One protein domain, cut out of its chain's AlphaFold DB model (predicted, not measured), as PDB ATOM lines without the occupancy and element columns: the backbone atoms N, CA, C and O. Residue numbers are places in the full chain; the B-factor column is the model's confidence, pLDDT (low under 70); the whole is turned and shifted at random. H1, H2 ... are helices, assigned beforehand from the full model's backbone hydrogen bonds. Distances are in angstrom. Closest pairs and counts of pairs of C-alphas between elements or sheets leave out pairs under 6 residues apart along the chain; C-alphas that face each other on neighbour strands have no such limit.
ATOM      1  N   SER A 107     -23.941 103.177  20.238       43.97
ATOM      2  CA  SER A 107     -25.352 103.169  20.645       43.97
ATOM      3  C   SER A 107     -25.758 101.942  21.473       43.97
ATOM      4  O   SER A 107     -26.804 101.979  22.116       43.97
ATOM      5  N   ARG A 108     -24.940 100.879  21.509       46.19
ATOM      6  CA  ARG A 108     -25.126  99.704  22.384       46.19
ATOM      7  C   ARG A 108     -24.265  99.745  23.646       46.19
ATOM      8  O   ARG A 108     -24.542  99.011  24.591       46.19
ATOM      9  N   ILE A 109     -23.239 100.598  23.680       56.84
ATOM     10  CA  ILE A 109     -22.388 100.788  24.856       56.84
ATOM     11  C   ILE A 109     -22.988 101.912  25.701       56.84
ATOM     12  O   ILE A 109     -22.676 103.095  25.538       56.84
ATOM     13  N   SER A 110     -23.897 101.537  26.598       62.75
ATOM     14  CA  SER A 110     -24.527 102.476  27.535       62.75
ATOM     15  C   SER A 110     -23.519 103.043  28.534       62.75
ATOM     16  O   SER A 110     -23.621 104.212  28.908       62.75
ATOM     17  N   ASP A 111     -22.525 102.236  28.913       77.00
ATOM     18  CA  ASP A 111     -21.508 102.615  29.883       77.00
ATOM     19  C   ASP A 111     -20.536 103.676  29.314       77.00
ATOM     20  O   ASP A 111     -19.947 103.481  28.244       77.00
ATOM     21  N   PRO A 112     -20.362 104.823  29.992       68.38
ATOM     22  CA  PRO A 112     -19.533 105.918  29.494       68.38
ATOM     23  C   PRO A 112     -18.037 105.575  29.446       68.38
ATOM     24  O   PRO A 112     -17.338 106.084  28.568       68.38
ATOM     25  N   VAL A 113     -17.544 104.708  30.336       78.06
ATOM     26  CA  VAL A 113     -16.133 104.293  30.367       78.06
ATOM     27  C   VAL A 113     -15.845 103.360  29.198       78.06
ATOM     28  O   VAL A 113     -14.884 103.573  28.459       78.06
ATOM     29  N   ALA A 114     -16.721 102.384  28.960       73.50
ATOM     30  CA  ALA A 114     -16.619 101.492  27.813       73.50
ATOM     31  C   ALA A 114     -16.739 102.253  26.480       73.50
ATOM     32  O   ALA A 114     -16.042 101.927  25.517       73.50
ATOM     33  N   ARG A 115     -17.566 103.308  26.419       72.19
ATOM     34  CA  ARG A 115     -17.689 104.158  25.223       72.19
ATOM     35  C   ARG A 115     -16.411 104.943  24.948       72.19
ATOM     36  O   ARG A 115     -15.969 105.001  23.801       72.19
ATOM     37  N   GLU A 116     -15.809 105.531  25.978       74.38
ATOM     38  CA  GLU A 116     -14.538 106.245  25.832       74.38
ATOM     39  C   GLU A 116     -13.401 105.287  25.457       74.38
ATOM     40  O   GLU A 116     -12.594 105.611  24.588       74.38
ATOM     41  N   PHE A 117     -13.364 104.086  26.039       79.19
ATOM     42  CA  PHE A 117     -12.388 103.061  25.672       79.19
ATOM     43  C   PHE A 117     -12.526 102.649  24.200       79.19
ATOM     44  O   PHE A 117     -11.552 102.692  23.449       79.19
ATOM     45  N   HIS A 118     -13.748 102.360  23.751       75.38
ATOM     46  CA  HIS A 118     -14.041 102.061  22.350       75.38
ATOM     47  C   HIS A 118     -13.606 103.195  21.407       75.38
ATOM     48  O   HIS A 118     -12.935 102.945  20.404       75.38
ATOM     49  N   ARG A 119     -13.907 104.454  21.755       73.12
ATOM     50  CA  ARG A 119     -13.479 105.626  20.977       73.12
ATOM     51  C   ARG A 119     -11.955 105.701  20.859       73.12
ATOM     52  O   ARG A 119     -11.447 105.928  19.765       73.12
ATOM     53  N   LYS A 120     -11.225 105.483  21.960       81.38
ATOM     54  CA  LYS A 120      -9.752 105.474  21.962       81.38
ATOM     55  C   LYS A 120      -9.182 104.386  21.047       81.38
ATOM     56  O   LYS A 120      -8.238 104.669  20.313       81.38
ATOM     57  N   LEU A 121      -9.767 103.185  21.043       82.06
ATOM     58  CA  LEU A 121      -9.338 102.092  20.161       82.06
ATOM     59  C   LEU A 121      -9.537 102.427  18.680       82.06
ATOM     60  O   LEU A 121      -8.626 102.209  17.882       82.06
ATOM     61  N   LEU A 122     -10.683 103.011  18.318       74.75
ATOM     62  CA  LEU A 122     -10.943 103.450  16.942       74.75
ATOM     63  C   LEU A 122      -9.973 104.550  16.500       74.75
ATOM     64  O   LEU A 122      -9.404 104.479  15.412       74.75
ATOM     65  N   THR A 123      -9.740 105.549  17.358       77.44
ATOM     66  CA  THR A 123      -8.775 106.622  17.084       77.44
ATOM     67  C   THR A 123      -7.364 106.062  16.871       77.44
ATOM     68  O   THR A 123      -6.692 106.444  15.915       77.44
ATOM     69  N   MET A 124      -6.928 105.116  17.705       83.69
ATOM     70  CA  MET A 124      -5.635 104.446  17.547       83.69
ATOM     71  C   MET A 124      -5.551 103.664  16.231       83.69
ATOM     72  O   MET A 124      -4.566 103.799  15.509       83.69
ATOM     73  N   GLN A 125      -6.581 102.883  15.889       76.50
ATOM     74  CA  GLN A 125      -6.618 102.116  14.643       76.50
ATOM     75  C   GLN A 125      -6.446 103.020  13.416       76.50
ATOM     76  O   GLN A 125      -5.659 102.703  12.520       76.50
ATOM     77  N   GLU A 126      -7.148 104.154  13.389       69.69
ATOM     78  CA  GLU A 126      -7.079 105.088  12.269       69.69
ATOM     79  C   GLU A 126      -5.710 105.770  12.169       69.69
ATOM     80  O   GLU A 126      -5.109 105.800  11.091       69.69
ATOM     81  N   HIS A 127      -5.152 106.238  13.289       79.06
ATOM     82  CA  HIS A 127      -3.821 106.844  13.291       79.06
ATOM     83  C   HIS A 127      -2.725 105.863  12.869       79.06
ATOM     84  O   HIS A 127      -1.872 106.236  12.064       79.06
ATOM     85  N   CYS A 128      -2.770 104.605  13.322       79.31
ATOM     86  CA  CYS A 128      -1.827 103.573  12.881       79.31
ATOM     87  C   CYS A 128      -1.897 103.351  11.365       79.31
ATOM     88  O   CYS A 128      -0.872 103.179  10.704       79.31
ATOM     89  N   ARG A 129      -3.105 103.385  10.790       71.31
ATOM     90  CA  ARG A 129      -3.318 103.193   9.352       71.31
ATOM     91  C   ARG A 129      -2.802 104.378   8.529       71.31
ATOM     92  O   ARG A 129      -2.154 104.160   7.507       71.31
ATOM     93  N   ILE A 130      -3.073 105.610   8.968       70.94
ATOM     94  CA  ILE A 130      -2.568 106.835   8.325       70.94
ATOM     95  C   ILE A 130      -1.040 106.891   8.414       70.94
ATOM     96  O   ILE A 130      -0.380 107.079   7.393       70.94
ATOM     97  N   ALA A 131      -0.478 106.692   9.608       76.31
ATOM     98  CA  ALA A 131       0.964 106.735   9.827       76.31
ATOM     99  C   ALA A 131       1.684 105.642   9.026       76.31
ATOM    100  O   ALA A 131       2.657 105.931   8.337       76.31
ATOM    101  N   GLY A 132       1.163 104.410   9.033       72.31
ATOM    102  CA  GLY A 132       1.713 103.312   8.240       72.31
ATOM    103  C   GLY A 132       1.718 103.609   6.739       72.31
ATOM    104  O   GLY A 132       2.707 103.333   6.062       72.31
ATOM    105  N   PHE A 133       0.653 104.231   6.223       66.50
ATOM    106  CA  PHE A 133       0.611 104.677   4.831       66.50
ATOM    107  C   PHE A 133       1.672 105.747   4.554       66.50
ATOM    108  O   PHE A 133       2.478 105.560   3.646       66.50
ATOM    109  N   ALA A 134       1.722 106.810   5.364       69.19
ATOM    110  CA  ALA A 134       2.676 107.903   5.194       69.19
ATOM    111  C   ALA A 134       4.130 107.407   5.222       69.19
ATOM    112  O   ALA A 134       4.916 107.770   4.351       69.19
ATOM    113  N   ILE A 135       4.470 106.519   6.160       75.31
ATOM    114  CA  ILE A 135       5.805 105.910   6.262       75.31
ATOM    115  C   ILE A 135       6.109 105.053   5.028       75.31
ATOM    116  O   ILE A 135       7.202 105.139   4.483       75.31
ATOM    117  N   SER A 136       5.145 104.261   4.544       70.56
ATOM    118  CA  SER A 136       5.349 103.395   3.371       70.56
ATOM    119  C   SER A 136       5.568 104.157   2.061       70.56
ATOM    120  O   SER A 136       6.116 103.598   1.114       70.56
ATOM    121  N   THR A 137       5.123 105.414   1.996       70.62
ATOM    122  CA  THR A 137       5.220 106.261   0.800       70.62
ATOM    123  C   THR A 137       6.295 107.340   0.903       70.62
ATOM    124  O   THR A 137       6.522 108.044  -0.077       70.62
ATOM    125  N   THR A 138       6.920 107.513   2.069       75.12
ATOM    126  CA  THR A 138       7.954 108.531   2.283       75.12
ATOM    127  C   THR A 138       9.330 107.911   2.079       75.12
ATOM    128  O   THR A 138       9.706 106.980   2.787       75.12
ATOM    129  N   GLU A 139      10.101 108.442   1.132       74.19
ATOM    130  CA  GLU A 139      11.511 108.082   0.964       74.19
ATOM    131  C   GLU A 139      12.363 108.875   1.967       74.19
ATOM    132  O   GLU A 139      12.310 110.105   1.995       74.19
ATOM    133  N   LEU A 140      13.116 108.174   2.818       65.81
ATOM    134  CA  LEU A 140      14.162 108.777   3.652       65.81
ATOM    135  C   LEU A 140      15.415 108.972   2.781       65.81
ATOM    136  O   LEU A 140      15.767 108.086   2.003       65.81
ATOM    137  N   GLY A 141      16.051 110.132   2.881       69.12
ATOM    138  CA  GLY A 141      17.148 110.619   2.038       69.12
ATOM    139  C   GLY A 141      16.832 111.921   1.285       69.12
ATOM    140  O   GLY A 141      17.680 112.407   0.538       69.12
ATOM    141  N   GLN A 142      15.618 112.467   1.434       78.62
ATOM    142  CA  GLN A 142      15.162 113.693   0.759       78.62
ATOM    143  C   GLN A 142      15.084 114.922   1.682       78.62
ATOM    144  O   GLN A 142      14.810 116.020   1.194       78.62
ATOM    145  N   PHE A 143      15.291 114.749   2.992       84.50
ATOM    146  CA  PHE A 143      15.214 115.826   3.984       84.50
ATOM    147  C   PHE A 143      16.609 116.192   4.505       84.50
ATOM    148  O   PHE A 143      17.607 115.563   4.148       84.50
ATOM    149  N   SER A 144      16.706 117.234   5.334       90.25
ATOM    150  CA  SER A 144      17.973 117.542   6.004       90.25
ATOM    151  C   SER A 144      18.345 116.452   7.020       90.25
ATOM    152  O   SER A 144      17.470 115.803   7.591       90.25
ATOM    153  N   GLU A 145      19.643 116.268   7.290       87.62
ATOM    154  CA  GLU A 145      20.112 115.261   8.260       87.62
ATOM    155  C   GLU A 145      19.457 115.427   9.644       87.62
ATOM    156  O   GLU A 145      19.114 114.438  10.288       87.62
ATOM    157  N   GLU A 146      19.232 116.667  10.091       90.62
ATOM    158  CA  GLU A 146      18.566 116.961  11.366       90.62
ATOM    159  C   GLU A 146      17.092 116.518  11.366       90.62
ATOM    160  O   GLU A 146      16.637 115.877  12.316       90.62
ATOM    161  N   GLU A 147      16.350 116.800  10.292       86.00
ATOM    162  CA  GLU A 147      14.946 116.392  10.146       86.00
ATOM    163  C   GLU A 147      14.806 114.869  10.060       86.00
ATOM    164  O   GLU A 147      13.912 114.295  10.684       86.00
ATOM    165  N   GLU A 148      15.709 114.187   9.352       85.06
ATOM    166  CA  GLU A 148      15.678 112.725   9.260       85.06
ATOM    167  C   GLU A 148      15.967 112.055  10.597       85.06
ATOM    168  O   GLU A 148      15.287 111.093  10.959       85.06
ATOM    169  N   GLN A 149      16.919 112.579  11.371       88.94
ATOM    170  CA  GLN A 149      17.177 112.076  12.720       88.94
ATOM    171  C   GLN A 149      15.952 112.237  13.625       88.94
ATOM    172  O   GLN A 149      15.605 111.304  14.358       88.94
ATOM    173  N   ILE A 150      15.248 113.371  13.534       90.25
ATOM    174  CA  ILE A 150      13.990 113.584  14.259       90.25
ATOM    175  C   ILE A 150      12.949 112.550  13.817       90.25
ATOM    176  O   ILE A 150      12.412 111.838  14.666       90.25
ATOM    177  N   LEU A 151      12.712 112.394  12.513       88.19
ATOM    178  CA  LEU A 151      11.726 111.447  11.981       88.19
ATOM    179  C   LEU A 151      12.032 110.000  12.388       88.19
ATOM    180  O   LEU A 151      11.138 109.289  12.849       88.19
ATOM    181  N   ILE A 152      13.291 109.568  12.296       88.62
ATOM    182  CA  ILE A 152      13.728 108.230  12.720       88.62
ATOM    183  C   ILE A 152      13.503 108.040  14.224       88.62
ATOM    184  O   ILE A 152      13.039 106.979  14.652       88.62
ATOM    185  N   SER A 153      13.808 109.054  15.040       92.69
ATOM    186  CA  SER A 153      13.576 109.001  16.485       92.69
ATOM    187  C   SER A 153      12.085 108.874  16.822       92.69
ATOM    188  O   SER A 153      11.718 108.017  17.629       92.69
ATOM    189  N   CYS A 154      11.219 109.628  16.136       89.06
ATOM    190  CA  CYS A 154       9.768 109.555  16.287       89.06
ATOM    191  C   CYS A 154       9.221 108.193  15.848       89.06
ATOM    192  O   CYS A 154       8.411 107.609  16.562       89.06
ATOM    193  N   CYS A 155       9.694 107.646  14.723       86.88
ATOM    194  CA  CYS A 155       9.323 106.305  14.269       86.88
ATOM    195  C   CYS A 155       9.682 105.236  15.311       86.88
ATOM    196  O   CYS A 155       8.874 104.351  15.585       86.88
ATOM    197  N   ARG A 156      10.867 105.336  15.930       91.06
ATOM    198  CA  ARG A 156      11.301 104.403  16.979       91.06
ATOM    199  C   ARG A 156      10.399 104.476  18.215       91.06
ATOM    200  O   ARG A 156       9.941 103.439  18.682       91.06
ATOM    201  N   GLN A 157      10.106 105.682  18.701       92.75
ATOM    202  CA  GLN A 157       9.222 105.890  19.858       92.75
ATOM    203  C   GLN A 157       7.780 105.438  19.584       92.75
ATOM    204  O   GLN A 157       7.130 104.847  20.447       92.75
ATOM    205  N   ALA A 158       7.278 105.694  18.373       89.75
ATOM    206  CA  ALA A 158       5.959 105.241  17.954       89.75
ATOM    207  C   ALA A 158       5.882 103.709  17.922       89.75
ATOM    208  O   ALA A 158       4.910 103.143  18.414       89.75
ATOM    209  N   LEU A 159       6.919 103.038  17.410       90.19
ATOM    210  CA  LEU A 159       6.979 101.578  17.361       90.19
ATOM    211  C   LEU A 159       6.986 100.954  18.763       90.19
ATOM    212  O   LEU A 159       6.234 100.017  19.010       90.19
ATOM    213  N   GLU A 160       7.762 101.513  19.692       93.44
ATOM    214  CA  GLU A 160       7.773 101.086  21.099       93.44
ATOM    215  C   GLU A 160       6.392 101.257  21.755       93.44
ATOM    216  O   GLU A 160       5.867 100.333  22.376       93.44
ATOM    217  N   SER A 161       5.748 102.407  21.532       91.75
ATOM    218  CA  SER A 161       4.397 102.679  22.047       91.75
ATOM    219  C   SER A 161       3.347 101.723  21.468       91.75
ATOM    220  O   SER A 161       2.434 101.295  22.177       91.75
ATOM    221  N   MET A 162       3.465 101.374  20.183       90.50
ATOM    222  CA  MET A 162       2.574 100.426  19.514       90.50
ATOM    223  C   MET A 162       2.764  98.995  20.024       90.50
ATOM    224  O   MET A 162       1.767  98.299  20.213       90.50
ATOM    225  N   GLU A 163       4.003  98.561  20.269       92.06
ATOM    226  CA  GLU A 163       4.275  97.229  20.819       92.06
ATOM    227  C   GLU A 163       3.714  97.113  22.241       92.06
ATOM    228  O   GLU A 163       2.972  96.175  22.533       92.06
ATOM    229  N   GLN A 164       3.920  98.131  23.083       91.62
ATOM    230  CA  GLN A 164       3.338  98.156  24.425       91.62
ATOM    231  C   GLN A 164       1.802  98.138  24.394       91.62
ATOM    232  O   GLN A 164       1.160  97.447  25.191       91.62
ATOM    233  N   ALA A 165       1.187  98.894  23.477       90.69
ATOM    234  CA  ALA A 165      -0.263  98.895  23.301       90.69
ATOM    235  C   ALA A 165      -0.781  97.524  22.840       90.69
ATOM    236  O   ALA A 165      -1.805  97.056  23.339       90.69
ATOM    237  N   LYS A 166      -0.068  96.860  21.926       91.94
ATOM    238  CA  LYS A 166      -0.384  95.507  21.460       91.94
ATOM    239  C   LYS A 166      -0.323  94.492  22.601       91.94
ATOM    240  O   LYS A 166      -1.281  93.740  22.754       91.94
ATOM    241  N   GLU A 167       0.737  94.496  23.408       92.81
ATOM    242  CA  GLU A 167       0.868  93.604  24.570       92.81
ATOM    243  C   GLU A 167      -0.304  93.776  25.545       92.81
ATOM    244  O   GLU A 167      -0.944  92.798  25.931       92.81
ATOM    245  N   ASN A 168      -0.655  95.023  25.878       90.62
ATOM    246  CA  ASN A 168      -1.777  95.320  26.774       90.62
ATOM    247  C   ASN A 168      -3.118  94.810  26.221       90.62
ATOM    248  O   ASN A 168      -3.955  94.292  26.965       90.62
ATOM    249  N   LEU A 169      -3.337  94.938  24.909       89.12
ATOM    250  CA  LEU A 169      -4.538  94.417  24.255       89.12
ATOM    251  C   LEU A 169      -4.567  92.889  24.250       89.12
ATOM    252  O   LEU A 169      -5.615  92.314  24.525       89.12
ATOM    253  N   GLN A 170      -3.436  92.236  23.974       88.50
ATOM    254  CA  GLN A 170      -3.324  90.776  24.004       88.50
ATOM    255  C   GLN A 170      -3.624  90.230  25.399       88.50
ATOM    256  O   GLN A 170      -4.494  89.377  25.527       88.50
ATOM    257  N   GLN A 171      -3.016  90.801  26.440       89.56
ATOM    258  CA  GLN A 171      -3.300  90.431  27.831       89.56
ATOM    259  C   GLN A 171      -4.781  90.622  28.186       89.56
ATOM    260  O   GLN A 171      -5.377  89.775  28.845       89.56
ATOM    261  N   THR A 172      -5.402  91.710  27.721       85.50
ATOM    262  CA  THR A 172      -6.835  91.968  27.948       85.50
ATOM    263  C   THR A 172      -7.722  90.935  27.243       85.50
ATOM    264  O   THR A 172      -8.738  90.522  27.796       85.50
ATOM    265  N   LEU A 173      -7.351  90.512  26.031       82.31
ATOM    266  CA  LEU A 173      -8.074  89.493  25.264       82.31
ATOM    267  C   LEU A 173      -7.890  88.090  25.854       82.31
ATOM    268  O   LEU A 173      -8.846  87.324  25.889       82.31
ATOM    269  N   GLU A 174      -6.693  87.766  26.340       83.56
ATOM    270  CA  GLU A 174      -6.381  86.491  26.999       83.56
ATOM    271  C   GLU A 174      -7.054  86.370  28.371       83.56
ATOM    272  O   GLU A 174      -7.515  85.293  28.738       83.56
ATOM    273  N   ALA A 175      -7.170  87.475  29.114       79.31
ATOM    274  CA  ALA A 175      -7.882  87.523  30.391       79.31
ATOM    275  C   ALA A 175      -9.417  87.432  30.247       79.31
ATOM    276  O   ALA A 175     -10.121  87.261  31.245       79.31
ATOM    277  N   TYR A 176      -9.952  87.562  29.030       74.06
ATOM    278  CA  TYR A 176     -11.383  87.506  28.750       74.06
ATOM    279  C   TYR A 176     -11.802  86.101  28.278       74.06
ATOM    280  O   TYR A 176     -11.758  85.793  27.090       74.06
TER     281      TYR A 176
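Overview. This is residues 107 to 176 of the 182 residues of the protein "KorB domain-containing protein" of marine sediment metagenome (UniProt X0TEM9). Two long helices, H2 and H1, cross as a loose X with little between them, joined at one end by a short link that folds the chain back. At the other end residues 170 to 176 stick out. The printed part has 70 residues with two named helices, H1 then H2, and no named strand: all helix. It is only just loose, close to extended, with a radius of gyration of the C-alphas of 16.4 A, and spans 50 by 25 by 17 A.

Along the chain. H2, residues 145 to 174, measures 43.4 A from C-alpha 145 at (20.112, 115.261, 8.260) to C-alpha 174 at (-6.381, 86.491, 26.999). H1, residues 112 to 137, measures 37.9 A and begins at C-alpha 112, (-19.533, 105.918, 29.494).

Arrangement. H2 and H1 are near each other, with 9 pairs of C-alphas within 10 A and no pair within 8 A. In H1 and H2 every O i to N i+4 pair is within hydrogen-bond range.

Size, cuts and confidence. The C-alphas of Ser 110 and Glu 145, the two farthest apart, are 50.3 A apart. The printed part has no cut. The link from H1 to H2, 7 residues, is short. Residues 107 to 110, 112, 126, 133 to 134 and 140 to 141 have pLDDT under 70.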